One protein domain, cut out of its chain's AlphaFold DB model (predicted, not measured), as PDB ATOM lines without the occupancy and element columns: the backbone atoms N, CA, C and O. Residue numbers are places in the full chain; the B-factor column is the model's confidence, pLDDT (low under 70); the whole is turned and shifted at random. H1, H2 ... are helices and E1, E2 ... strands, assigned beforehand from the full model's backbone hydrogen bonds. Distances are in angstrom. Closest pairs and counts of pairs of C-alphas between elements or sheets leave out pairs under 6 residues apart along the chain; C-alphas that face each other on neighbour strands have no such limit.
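AT A GLANCE: This is residues 11 to 70 and 148 to 181 of the 190 residues of the protein "Envelope-like protein" of Trifolium medium (UniProt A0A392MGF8). Four crossed helices, H2, H3, H4 and H5, make a rounded cluster, with the hairpin E1 E2 packed on one side of it, E1 by H2 and E2 by H5. The short H1 lies at the rim, its centre farthest from the mean of the C-alphas. The 94 printed residues run H1, H2, E1, E2, H3, H4, H5, with one antiparallel sheet, E1 - E2; the class is mostly helix. The whole is compact, with a radius of gyration of the C-alphas of 12.8 A and spans of 34 by 30 by 25 A.

HOW THE PARTS SIT: Start at H1, residues 11 to 14: it is close to but not clearly touching H3, residues 56 to 63, with closest C-alphas Lys 11 and Gln 63 at 7.3 A. H2, residues 21 to 29, touches H5, residues 170 to 180, about perpendicular at 81 degrees; their closest C-alphas, Val 24 and Thr 174, are 6.2 A apart. With its residues 154 to 158 alone, H4, residues 148 to 159, touches H2, about perpendicular at 75 degrees, closest at C-alphas Ile 28 and Ala 158, 5.4 A. In the hairpin of E1, residues 43 to 47, and E2, residues 50 to 54, find N 45 and O 52 within hydrogen-bond range at 3.1 A. The closest C-alphas of E1 and H2, Val 47 and Tyr 27, are 5.9 A apart; those of E2 and H5, Ile 52 and Ile 177, 6.4 A. H3 touches residues 148 to 151 of H4 alone, opposite ways at a steep tilt of 61 degrees, closest at C-alphas Pro 56 and Glu 148, 4.3 A. H3 and H5 only just touch, with 3 pairs of C-alphas within 8 A, the closest Tyr 62 and Val 176 at 6.8 A. In H2, H3 and H4 every O i to N i+4 pair is within hydrogen-bond range, in H5 6 of 7; H1 is too short for one.

IN THESE COORDINATES: Find C-alpha 11, where H1 begins, at (286.571, 181.768, 261.908). H2 is 12.3 A long, E1 12.3 A, E2 12.7 A and H3 10.7 A. H4 runs 16.6 A from C-alpha 148 at (290.150, 189.968, 276.147), and H5 15.8 A to C-alpha 180 at (299.746, 174.089, 272.649).

THE WHOLE: The C-alphas of Thr 14 and Gly 38, the two farthest apart, are 37.5 A from each other. Residues 71 to 147 are not printed; C-alphas 70 and 148 stand 8.6 A apart across the cut. The link from H2 to E1, residues 30 to 42, is long. The model's pLDDT is under 70 at residue 16 and residues 33 to 43, 68 to 69 and 161 to 166.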
ATOM      1  N   LYS A  11     286.018 183.072 261.501       86.25
ATOM      2  CA  LYS A  11     286.571 181.768 261.908       86.25
ATOM      3  C   LYS A  11     285.728 181.106 263.002       86.25
ATOM      4  O   LYS A  11     285.498 179.907 262.931       86.25
ATOM      5  N   THR A  12     285.178 181.893 263.931       84.56
ATOM      6  CA  THR A  12     284.365 181.391 265.054       84.56
ATOM      7  C   THR A  12     283.010 180.819 264.635       84.56
ATOM      8  O   THR A  12     282.382 180.131 265.429       84.56
ATOM      9  N   VAL A  13     282.551 181.103 263.409       86.31
ATOM     10  CA  VAL A  13     281.249 180.638 262.895       86.31
ATOM     11  C   VAL A  13     281.367 179.677 261.712       86.31
ATOM     12  O   VAL A  13     280.400 179.004 261.380       86.31
ATOM     13  N   THR A  14     282.532 179.614 261.059       84.00
ATOM     14  CA  THR A  14     282.775 178.751 259.885       84.00
ATOM     15  C   THR A  14     283.692 177.568 260.179       84.00
ATOM     16  O   THR A  14     283.569 176.532 259.533       84.00
ATOM     17  N   LYS A  15     284.604 177.700 261.148       73.06
ATOM     18  CA  LYS A  15     285.555 176.659 261.554       73.06
ATOM     19  C   LYS A  15     285.255 176.241 262.986       73.06
ATOM     20  O   LYS A  15     286.011 176.543 263.904       73.06
ATOM     21  N   ILE A  16     284.108 175.596 263.176       68.62
ATOM     22  CA  ILE A  16     283.709 175.107 264.496       68.62
ATOM     23  C   ILE A  16     284.614 173.921 264.848       68.62
ATOM     24  O   ILE A  16     284.479 172.838 264.280       68.62
ATOM     25  N   GLY A  17     285.567 174.162 265.750       71.62
ATOM     26  CA  GLY A  17     286.432 173.135 266.321       71.62
ATOM     27  C   GLY A  17     285.653 172.136 267.177       71.62
ATOM     28  O   GLY A  17     284.514 172.384 267.598       71.62
ATOM     29  N   ARG A  18     286.278 170.987 267.450       82.62
ATOM     30  CA  ARG A  18     285.705 169.989 268.360       82.62
ATOM     31  C   ARG A  18     285.616 170.577 269.769       82.62
ATOM     32  O   ARG A  18     286.493 171.315 270.200       82.62
ATOM     33  N   CYS A  19     284.549 170.244 270.488       86.50
ATOM     34  CA  CYS A  19     284.374 170.636 271.880       86.50
ATOM     35  C   CYS A  19     284.630 169.423 272.778       86.50
ATOM     36  O   CYS A  19     283.777 168.541 272.879       86.50
ATOM     37  N   TYR A  20     285.780 169.392 273.454       90.00
ATOM     38  CA  TYR A  20     286.080 168.368 274.455       90.00
ATOM     39  C   TYR A  20     285.670 168.878 275.835       90.00
ATOM     40  O   TYR A  20     286.483 169.379 276.607       90.00
ATOM     41  N   GLU A  21     284.373 168.772 276.139       86.94
ATOM     42  CA  GLU A  21     283.761 169.386 277.326       86.94
ATOM     43  C   GLU A  21     284.472 169.004 278.632       86.94
ATOM     44  O   GLU A  21     284.665 169.851 279.503       86.94
ATOM     45  N   LYS A  22     284.916 167.748 278.757       89.38
ATOM     46  CA  LYS A  22     285.658 167.277 279.929       89.38
ATOM     47  C   LYS A  22     286.987 168.017 280.103       89.38
ATOM     48  O   LYS A  22     287.256 168.512 281.192       89.38
ATOM     49  N   LEU A  23     287.766 168.159 279.028       92.12
ATOM     50  CA  LEU A  23     289.026 168.905 279.035       92.12
ATOM     51  C   LEU A  23     288.796 170.381 279.381       92.12
ATOM     52  O   LEU A  23     289.524 170.942 280.196       92.12
ATOM     53  N   VAL A  24     287.756 170.997 278.812       90.88
ATOM     54  CA  VAL A  24     287.393 172.390 279.114       90.88
ATOM     55  C   VAL A  24     287.005 172.542 280.586       90.88
ATOM     56  O   VAL A  24     287.448 173.480 281.238       90.88
ATOM     57  N   ARG A  25     286.220 171.617 281.147       89.06
ATOM     58  CA  ARG A  25     285.852 171.638 282.572       89.06
ATOM     59  C   ARG A  25     287.066 171.465 283.478       89.06
ATOM     60  O   ARG A  25     287.203 172.241 284.416       89.06
ATOM     61  N   GLU A  26     287.943 170.502 283.185       91.06
ATOM     62  CA  GLU A  26     289.212 170.311 283.903       91.06
ATOM     63  C   GLU A  26     290.075 171.575 283.860       91.06
ATOM     64  O   GLU A  26     290.658 171.967 284.865       91.06
ATOM     65  N   TYR A  27     290.128 172.246 282.712       91.06
ATOM     66  CA  TYR A  27     290.810 173.524 282.582       91.06
ATOM     67  C   TYR A  27     290.193 174.600 283.487       91.06
ATOM     68  O   TYR A  27     290.916 175.220 284.260       91.06
ATOM     69  N   ILE A  28     288.868 174.786 283.451       88.62
ATOM     70  CA  ILE A  28     288.187 175.823 284.242       88.62
ATOM     71  C   ILE A  28     288.381 175.620 285.749       88.62
ATOM     72  O   ILE A  28     288.648 176.589 286.451       88.62
ATOM     73  N   VAL A  29     288.267 174.387 286.255       86.31
ATOM     74  CA  VAL A  29     288.408 174.121 287.702       86.31
ATOM     75  C   VAL A  29     289.844 174.270 288.208       86.31
ATOM     76  O   VAL A  29     290.043 174.436 289.406       86.31
ATOM     77  N   ASN A  30     290.833 174.208 287.313       87.56
ATOM     78  CA  ASN A  30     292.245 174.403 287.645       87.56
ATOM     79  C   ASN A  30     292.681 175.877 287.567       87.56
ATOM     80  O   ASN A  30     293.847 176.179 287.818       87.56
ATOM     81  N   ILE A  31     291.780 176.804 287.218       85.06
ATOM     82  CA  ILE A  31     292.032 178.243 287.358       85.06
ATOM     83  C   ILE A  31     291.929 178.586 288.848       85.06
ATOM     84  O   ILE A  31     290.861 178.455 289.439       85.06
ATOM     85  N   THR A  32     293.033 179.024 289.452       74.50
ATOM     86  CA  THR A  32     293.106 179.408 290.870       74.50
ATOM     87  C   THR A  32     293.386 180.901 291.043       74.50
ATOM     88  O   THR A  32     293.978 181.538 290.166       74.50
ATOM     89  N   ASP A  33     293.000 181.452 292.199       61.69
ATOM     90  CA  ASP A  33     293.262 182.850 292.576       61.69
ATOM     91  C   ASP A  33     294.762 183.153 292.703       61.69
ATOM     92  O   ASP A  33     295.185 184.258 292.389       61.69
ATOM     93  N   GLU A  34     295.588 182.160 293.058       54.22
ATOM     94  CA  GLU A  34     297.060 182.272 293.119       54.22
ATOM     95  C   GLU A  34     297.717 182.535 291.752       54.22
ATOM     96  O   GLU A  34     298.912 182.806 291.667       54.22
ATOM     97  N   CYS A  35     296.937 182.534 290.670       53.59
ATOM     98  CA  CYS A  35     297.333 183.135 289.400       53.59
ATOM     99  C   CYS A  35     297.245 184.684 289.422       53.59
ATOM    100  O   CYS A  35     296.940 185.293 288.391       53.59
ATOM    101  N   SER A  36     297.445 185.320 290.584       45.16
ATOM    102  CA  SER A  36     297.212 186.746 290.831       45.16
ATOM    103  C   SER A  36     298.388 187.635 290.419       45.16
ATOM    104  O   SER A  36     299.499 187.495 290.926       45.16
ATOM    105  N   GLU A  37     298.070 188.567 289.520       44.12
ATOM    106  CA  GLU A  37     298.508 189.970 289.454       44.12
ATOM    107  C   GLU A  37     299.896 190.293 290.032       44.12
ATOM    108  O   GLU A  37     300.043 190.582 291.217       44.12
ATOM    109  N   GLY A  38     300.917 190.326 289.166       47.34
ATOM    110  CA  GLY A  38     302.187 190.975 289.513       47.34
ATOM    111  C   GLY A  38     303.471 190.393 288.926       47.34
ATOM    112  O   GLY A  38     304.521 190.987 289.141       47.34
ATOM    113  N   SER A  39     303.443 189.284 288.178       48.03
ATOM    114  CA  SER A  39     304.637 188.805 287.453       48.03
ATOM    115  C   SER A  39     304.432 188.813 285.937       48.03
ATOM    116  O   SER A  39     304.561 187.781 285.291       48.03
ATOM    117  N   ASP A  40     304.048 189.974 285.408       48.31
ATOM    118  CA  ASP A  40     304.064 190.422 284.001       48.31
ATOM    119  C   ASP A  40     303.492 189.546 282.873       48.31
ATOM    120  O   ASP A  40     303.331 190.039 281.763       48.31
ATOM    121  N   GLU A  41     303.115 188.289 283.090       48.59
ATOM    122  CA  GLU A  41     302.653 187.420 282.019       48.59
ATOM    123  C   GLU A  41     302.098 186.103 282.614       48.59
ATOM    124  O   GLU A  41     302.776 185.403 283.363       48.59
ATOM    125  N   PHE A  42     300.875 185.723 282.219       54.66
ATOM    126  CA  PHE A  42     300.275 184.377 282.346       54.66
ATOM    127  C   PHE A  42     299.559 183.978 283.654       54.66
ATOM    128  O   PHE A  42     300.173 183.693 284.678       54.66
ATOM    129  N   LYS A  43     298.261 183.661 283.522       63.88
ATOM    130  CA  LYS A  43     297.674 182.539 284.268       63.88
ATOM    131  C   LYS A  43     298.115 181.242 283.577       63.88
ATOM    132  O   LYS A  43     297.578 180.876 282.531       63.88
ATOM    133  N   LYS A  44     299.159 180.588 284.092       73.25
ATOM    134  CA  LYS A  44     299.553 179.238 283.657       73.25
ATOM    135  C   LYS A  44     298.638 178.236 284.344       73.25
ATOM    136  O   LYS A  44     298.810 177.957 285.525       73.25
ATOM    137  N   VAL A  45     297.678 177.698 283.606       85.00
ATOM    138  CA  VAL A  45     296.762 176.682 284.133       85.00
ATOM    139  C   VAL A  45     297.361 175.314 283.850       85.00
ATOM    140  O   VAL A  45     297.678 174.997 282.703       85.00
ATOM    141  N   TYR A  46     297.532 174.498 284.885       88.50
ATOM    142  CA  TYR A  46     298.013 173.130 284.718       88.50
ATOM    143  C   TYR A  46     296.835 172.174 284.577       88.50
ATOM    144  O   TYR A  46     295.993 172.078 285.463       88.50
ATOM    145  N   VAL A  47     296.796 171.436 283.470       90.12
ATOM    146  CA  VAL A  47     295.780 170.416 283.190       90.12
ATOM    147  C   VAL A  47     296.497 169.135 282.803       90.12
ATOM    148  O   VAL A  47     297.349 169.149 281.918       90.12
ATOM    149  N   ARG A  48     296.198 168.024 283.491       92.62
ATOM    150  CA  ARG A  48     296.812 166.703 283.228       92.62
ATOM    151  C   ARG A  48     298.352 166.738 283.210       92.62
ATOM    152  O   ARG A  48     298.997 166.080 282.400       92.62
ATOM    153  N   GLY A  49     298.950 167.552 284.084       88.75
ATOM    154  CA  GLY A  49     300.405 167.734 284.159       88.75
ATOM    155  C   GLY A  49     301.014 168.569 283.023       88.75
ATOM    156  O   GLY A  49     302.236 168.656 282.925       88.75
ATOM    157  N   LYS A  50     300.198 169.195 282.167       91.31
ATOM    158  CA  LYS A  50     300.636 170.098 281.097       91.31
ATOM    159  C   LYS A  50     300.295 171.545 281.434       91.31
ATOM    160  O   LYS A  50     299.202 171.833 281.906       91.31
ATOM    161  N   CYS A  51     301.231 172.450 281.165       89.25
ATOM    162  CA  CYS A  51     301.035 173.886 281.333       89.25
ATOM    163  C   CYS A  51     300.320 174.466 280.107       89.25
ATOM    164  O   CYS A  51     300.834 174.365 278.992       89.25
ATOM    165  N   ILE A  52     299.184 175.122 280.325       90.56
ATOM    166  CA  ILE A  52     298.424 175.840 279.303       90.56
ATOM    167  C   ILE A  52     298.596 177.338 279.528       90.56
ATOM    168  O   ILE A  52     298.326 177.848 280.617       90.56
ATOM    169  N   LYS A  53     299.039 178.053 278.491       89.19
ATOM    170  CA  LYS A  53     299.004 179.515 278.474       89.19
ATOM    171  C   LYS A  53     297.642 179.961 277.961       89.19
ATOM    172  O   LYS A  53     297.202 179.524 276.900       89.19
ATOM    173  N   PHE A  54     296.982 180.839 278.699       87.12
ATOM    174  CA  PHE A  54     295.716 181.414 278.271       87.12
ATOM    175  C   PHE A  54     295.670 182.878 278.682       87.12
ATOM    176  O   PHE A  54     295.698 183.214 279.864       87.12
ATOM    177  N   SER A  55     295.655 183.752 277.687       86.62
ATOM    178  CA  SER A  55     295.653 185.202 277.849       86.62
ATOM    179  C   SER A  55     294.904 185.838 276.678       86.62
ATOM    180  O   SER A  55     294.756 185.178 275.641       86.62
ATOM    181  N   PRO A  56     294.476 187.109 276.794       87.69
ATOM    182  CA  PRO A  56     293.904 187.845 275.668       87.69
ATOM    183  C   PRO A  56     294.767 187.738 274.403       87.69
ATOM    184  O   PRO A  56     294.264 187.380 273.339       87.69
ATOM    185  N   THR A  57     296.081 187.920 274.565       87.81
ATOM    186  CA  THR A  57     297.093 187.779 273.512       87.81
ATOM    187  C   THR A  57     297.079 186.405 272.861       87.81
ATOM    188  O   THR A  57     296.900 186.310 271.651       87.81
ATOM    189  N   THR A  58     297.168 185.336 273.659       89.06
ATOM    190  CA  THR A  58     297.189 183.956 273.142       89.06
ATOM    191  C   THR A  58     295.927 183.649 272.326       89.06
ATOM    192  O   THR A  58     295.983 183.000 271.282       89.06
ATOM    193  N   ILE A  59     294.767 184.130 272.785       90.62
ATOM    194  CA  ILE A  59     293.481 183.894 272.117       90.62
ATOM    195  C   ILE A  59     293.396 184.683 270.804       90.62
ATOM    196  O   ILE A  59     292.956 184.140 269.788       90.62
ATOM    197  N   ASN A  60     293.801 185.954 270.805       90.19
ATOM    198  CA  ASN A  60     293.807 186.775 269.596       90.19
ATOM    199  C   ASN A  60     294.789 186.229 268.557       90.19
ATOM    200  O   ASN A  60     294.403 186.089 267.398       90.19
ATOM    201  N   GLU A  61     296.001 185.843 268.960       89.69
ATOM    202  CA  GLU A  61     296.996 185.217 268.082       89.69
ATOM    203  C   GLU A  61     296.457 183.934 267.445       89.69
ATOM    204  O   GLU A  61     296.522 183.788 266.223       89.69
ATOM    205  N   TYR A  62     295.825 183.051 268.231       89.19
ATOM    206  CA  TYR A  62     295.175 181.845 267.704       89.19
ATOM    207  C   TYR A  62     294.112 182.181 266.642       89.19
ATOM    208  O   TYR A  62     294.014 181.537 265.593       89.19
ATOM    209  N   GLN A  63     293.338 183.244 266.867       86.50
ATOM    210  CA  GLN A  63     292.347 183.721 265.902       86.50
ATOM    211  C   GLN A  63     292.960 184.492 264.720       86.50
ATOM    212  O   GLN A  63     292.278 184.716 263.712       86.50
ATOM    213  N   GLY A  64     294.248 184.840 264.774       86.62
ATOM    214  CA  GLY A  64     294.928 185.707 263.813       86.62
ATOM    215  C   GLY A  64     294.444 187.158 263.886       86.62
ATOM    216  O   GLY A  64     294.200 187.766 262.847       86.62
ATOM    217  N   ARG A  65     294.229 187.678 265.100       83.44
ATOM    218  CA  ARG A  65     293.786 189.051 265.394       83.44
ATOM    219  C   ARG A  65     294.881 189.808 266.150       83.44
ATOM    220  O   ARG A  65     295.699 189.197 266.830       83.44
ATOM    221  N   ASN A  66     294.861 191.134 266.045       75.44
ATOM    222  CA  ASN A  66     295.747 192.011 266.809       75.44
ATOM    223  C   ASN A  66     295.189 192.261 268.229       75.44
ATOM    224  O   ASN A  66     293.976 192.196 268.441       75.44
ATOM    225  N   ASN A  67     296.076 192.564 269.176       70.12
ATOM    226  CA  ASN A  67     295.781 192.912 270.568       70.12
ATOM    227  C   ASN A  67     295.525 194.409 270.786       70.12
ATOM    228  O   ASN A  67     295.104 194.783 271.871       70.12
ATOM    229  N   GLU A  68     295.781 195.245 269.778       65.44
ATOM    230  CA  GLU A  68     295.736 196.713 269.875       65.44
ATOM    231  C   GLU A  68     294.340 197.311 270.081       65.44
ATOM    232  O   GLU A  68     294.224 198.458 270.503       65.44
ATOM    233  N   ALA A  69     293.271 196.576 269.769       65.81
ATOM    234  CA  ALA A  69     291.930 197.067 270.054       65.81
ATOM    235  C   ALA A  69     291.694 197.028 271.568       65.81
ATOM    236  O   ALA A  69     291.844 195.972 272.178       65.81
ATOM    237  N   GLU A  70     291.268 198.139 272.160       71.25
ATOM    238  CA  GLU A  70     290.649 198.136 273.486       71.25
ATOM    239  C   GLU A  70     289.161 197.821 273.316       71.25
ATOM    240  O   GLU A  70     288.490 198.378 272.436       71.25
ATOM    241  N   GLU A 148     290.464 189.398 274.835       86.94
ATOM    242  CA  GLU A 148     290.150 189.968 276.147       86.94
ATOM    243  C   GLU A 148     288.735 189.604 276.605       86.94
ATOM    244  O   GLU A 148     288.548 189.130 277.726       86.94
ATOM    245  N   TYR A 149     287.744 189.740 275.721       86.19
ATOM    246  CA  TYR A 149     286.363 189.375 276.018       86.19
ATOM    247  C   TYR A 149     286.234 187.902 276.440       86.19
ATOM    248  O   TYR A 149     285.616 187.598 277.464       86.19
ATOM    249  N   VAL A 150     286.832 186.980 275.676       88.56
ATOM    250  CA  VAL A 150     286.820 185.540 275.982       88.56
ATOM    251  C   VAL A 150     287.574 185.259 277.279       88.56
ATOM    252  O   VAL A 150     287.084 184.492 278.110       88.56
ATOM    253  N   PHE A 151     288.737 185.881 277.476       87.38
ATOM    254  CA  PHE A 151     289.553 185.707 278.672       87.38
ATOM    255  C   PHE A 151     288.802 186.133 279.934       87.38
ATOM    256  O   PHE A 151     288.580 185.302 280.814       87.38
ATOM    257  N   ASN A 152     288.334 187.382 279.988       83.56
ATOM    258  CA  ASN A 152     287.611 187.937 281.136       83.56
ATOM    259  C   ASN A 152     286.377 187.107 281.468       83.56
ATOM    260  O   ASN A 152     286.063 186.860 282.635       83.56
ATOM    261  N   LEU A 153     285.690 186.632 280.433       82.81
ATOM    262  CA  LEU A 153     284.535 185.792 280.634       82.81
ATOM    263  C   LEU A 153     284.912 184.434 281.236       82.81
ATOM    264  O   LEU A 153     284.302 184.014 282.214       82.81
ATOM    265  N   THR A 154     285.932 183.779 280.686       86.38
ATOM    266  CA  THR A 154     286.459 182.500 281.188       86.38
ATOM    267  C   THR A 154     286.870 182.611 282.656       86.38
ATOM    268  O   THR A 154     286.529 181.735 283.447       86.38
ATOM    269  N   MET A 155     287.531 183.711 283.036       83.62
ATOM    270  CA  MET A 155     287.923 183.973 284.424       83.62
ATOM    271  C   MET A 155     286.702 184.100 285.333       83.62
ATOM    272  O   MET A 155     286.577 183.365 286.303       83.62
ATOM    273  N   LYS A 156     285.722 184.920 284.942       79.50
ATOM    274  CA  LYS A 156     284.472 185.070 285.694       79.50
ATOM    275  C   LYS A 156     283.718 183.746 285.879       79.50
ATOM    276  O   LYS A 156     283.041 183.548 286.887       79.50
ATOM    277  N   TYR A 157     283.789 182.848 284.897       79.25
ATOM    278  CA  TYR A 157     283.210 181.510 285.011       79.25
ATOM    279  C   TYR A 157     283.939 180.646 286.042       79.25
ATOM    280  O   TYR A 157     283.262 179.959 286.816       79.25
ATOM    281  N   ALA A 158     285.272 180.695 286.073       81.50
ATOM    282  CA  ALA A 158     286.080 179.979 287.056       81.50
ATOM    283  C   ALA A 158     285.743 180.405 288.490       81.50
ATOM    284  O   ALA A 158     285.428 179.548 289.316       81.50
ATOM    285  N   ASP A 159     285.647 181.714 288.739       76.69
ATOM    286  CA  ASP A 159     285.325 182.279 290.060       76.69
ATOM    287  C   ASP A 159     283.935 181.844 290.565       76.69
ATOM    288  O   ASP A 159     283.657 181.793 291.762       76.69
ATOM    289  N   SER A 160     283.026 181.492 289.647       71.19
ATOM    290  CA  SER A 160     281.681 180.997 289.974       71.19
ATOM    291  C   SER A 160     281.612 179.485 290.268       71.19
ATOM    292  O   SER A 160     280.514 178.921 290.343       71.19
ATOM    293  N   PHE A 161     282.767 178.819 290.414       61.19
ATOM    294  CA  PHE A 161     282.941 177.371 290.610       61.19
ATOM    295  C   PHE A 161     282.344 176.489 289.495       61.19
ATOM    296  O   PHE A 161     282.136 175.294 289.691       61.19
ATOM    297  N   ALA A 162     282.047 177.043 288.313       59.31
ATOM    298  CA  ALA A 162     281.537 176.314 287.142       59.31
ATOM    299  C   ALA A 162     280.254 175.462 287.351       59.31
ATOM    300  O   ALA A 162     279.899 174.656 286.487       59.31
ATOM    301  N   VAL A 163     279.515 175.631 288.457       54.34
ATOM    302  CA  VAL A 163     278.456 174.674 288.847       54.34
ATOM    303  C   VAL A 163     277.088 174.955 288.204       54.34
ATOM    304  O   VAL A 163     276.202 174.106 288.270       54.34
ATOM    305  N   LYS A 164     276.856 176.141 287.614       51.50
ATOM    306  CA  LYS A 164     275.485 176.577 287.250       51.50
ATOM    307  C   LYS A 164     275.269 177.138 285.845       51.50
ATOM    308  O   LYS A 164     274.114 177.263 285.447       51.50
ATOM    309  N   PHE A 165     276.315 177.465 285.085       60.34
ATOM    310  CA  PHE A 165     276.156 178.142 283.791       60.34
ATOM    311  C   PHE A 165     276.892 177.418 282.654       60.34
ATOM    312  O   PHE A 165     277.972 176.876 282.892       60.34
ATOM    313  N   PRO A 166     276.348 177.420 281.418       67.19
ATOM    314  CA  PRO A 166     277.051 176.893 280.253       67.19
ATOM    315  C   PRO A 166     278.369 177.633 280.030       67.19
ATOM    316  O   PRO A 166     278.389 178.865 280.082       67.19
ATOM    317  N   ILE A 167     279.445 176.886 279.779       78.56
ATOM    318  CA  ILE A 167     280.770 177.447 279.506       78.56
ATOM    319  C   ILE A 167     280.716 178.170 278.161       78.56
ATOM    320  O   ILE A 167     280.289 177.600 277.156       78.56
ATOM    321  N   ALA A 168     281.139 179.430 278.146       84.62
ATOM    322  CA  ALA A 168     281.266 180.178 276.908       84.62
ATOM    323  C   ALA A 168     282.534 179.756 276.150       84.62
ATOM    324  O   ALA A 168     283.573 179.484 276.741       84.62
ATOM    325  N   PHE A 169     282.429 179.725 274.827       88.19
ATOM    326  CA  PHE A 169     283.486 179.423 273.869       88.19
ATOM    327  C   PHE A 169     284.207 178.082 274.095       88.19
ATOM    328  O   PHE A 169     285.431 178.024 273.969       88.19
ATOM    329  N   PRO A 170     283.499 176.973 274.379       89.38
ATOM    330  CA  PRO A 170     284.156 175.731 274.772       89.38
ATOM    331  C   PRO A 170     284.992 175.119 273.633       89.38
ATOM    332  O   PRO A 170     286.084 174.610 273.889       89.38
ATOM    333  N   SER A 171     284.557 175.238 272.372       90.31
ATOM    334  CA  SER A 171     285.372 174.839 271.212       90.31
ATOM    335  C   SER A 171     286.632 175.691 271.069       90.31
ATOM    336  O   SER A 171     287.693 175.153 270.794       90.31
ATOM    337  N   LEU A 172     286.557 177.005 271.310       91.19
ATOM    338  CA  LEU A 172     287.735 177.875 271.233       91.19
ATOM    339  C   LEU A 172     288.732 177.573 272.353       91.19
ATOM    340  O   LEU A 172     289.931 177.531 272.106       91.19
ATOM    341  N   ILE A 173     288.247 177.348 273.577       91.81
ATOM    342  CA  ILE A 173     289.104 176.940 274.695       91.81
ATOM    343  C   ILE A 173     289.787 175.610 274.355       91.81
ATOM    344  O   ILE A 173     290.999 175.489 274.516       91.81
ATOM    345  N   THR A 174     289.028 174.646 273.821       92.94
ATOM    346  CA  THR A 174     289.561 173.355 273.359       92.94
ATOM    347  C   THR A 174     290.675 173.556 272.335       92.94
ATOM    348  O   THR A 174     291.785 173.067 272.511       92.94
ATOM    349  N   ASP A 175     290.393 174.322 271.292       92.31
ATOM    350  CA  ASP A 175     291.307 174.617 270.201       92.31
ATOM    351  C   ASP A 175     292.607 175.292 270.677       92.31
ATOM    352  O   ASP A 175     293.703 174.883 270.291       92.31
ATOM    353  N   VAL A 176     292.507 176.284 271.570       92.12
ATOM    354  CA  VAL A 176     293.675 176.965 272.155       92.12
ATOM    355  C   VAL A 176     294.510 175.995 272.992       92.12
ATOM    356  O   VAL A 176     295.739 176.020 272.896       92.12
ATOM    357  N   ILE A 177     293.876 175.109 273.768       93.19
ATOM    358  CA  ILE A 177     294.575 174.068 274.535       93.19
ATOM    359  C   ILE A 177     295.309 173.108 273.587       93.19
ATOM    360  O   ILE A 177     296.506 172.875 273.757       93.19
ATOM    361  N   LEU A 178     294.624 172.585 272.568       93.12
ATOM    362  CA  LEU A 178     295.189 171.608 271.633       93.12
ATOM    363  C   LEU A 178     296.284 172.197 270.747       93.12
ATOM    364  O   LEU A 178     297.225 171.488 270.405       93.12
ATOM    365  N   SER A 179     296.212 173.490 270.424       92.56
ATOM    366  CA  SER A 179     297.280 174.177 269.686       92.56
ATOM    367  C   SER A 179     298.614 174.193 270.444       92.56
ATOM    368  O   SER A 179     299.673 174.251 269.824       92.56
ATOM    369  N   GLN A 180     298.569 174.112 271.779       92.62
ATOM    370  CA  GLN A 180     299.746 174.089 272.649       92.62
ATOM    371  C   GLN A 180     300.128 172.671 273.083       92.62
ATOM    372  O   GLN A 180     301.309 172.381 273.256       92.62
ATOM    373  N   GLN A 181     299.138 171.804 273.306       94.12
ATOM    374  CA  GLN A 181     299.318 170.445 273.819       94.12
ATOM    375  C   GLN A 181     298.458 169.444 273.019       94.12
ATOM    376  O   GLN A 181     297.424 168.999 273.518       94.12
TER     377      GLN A 181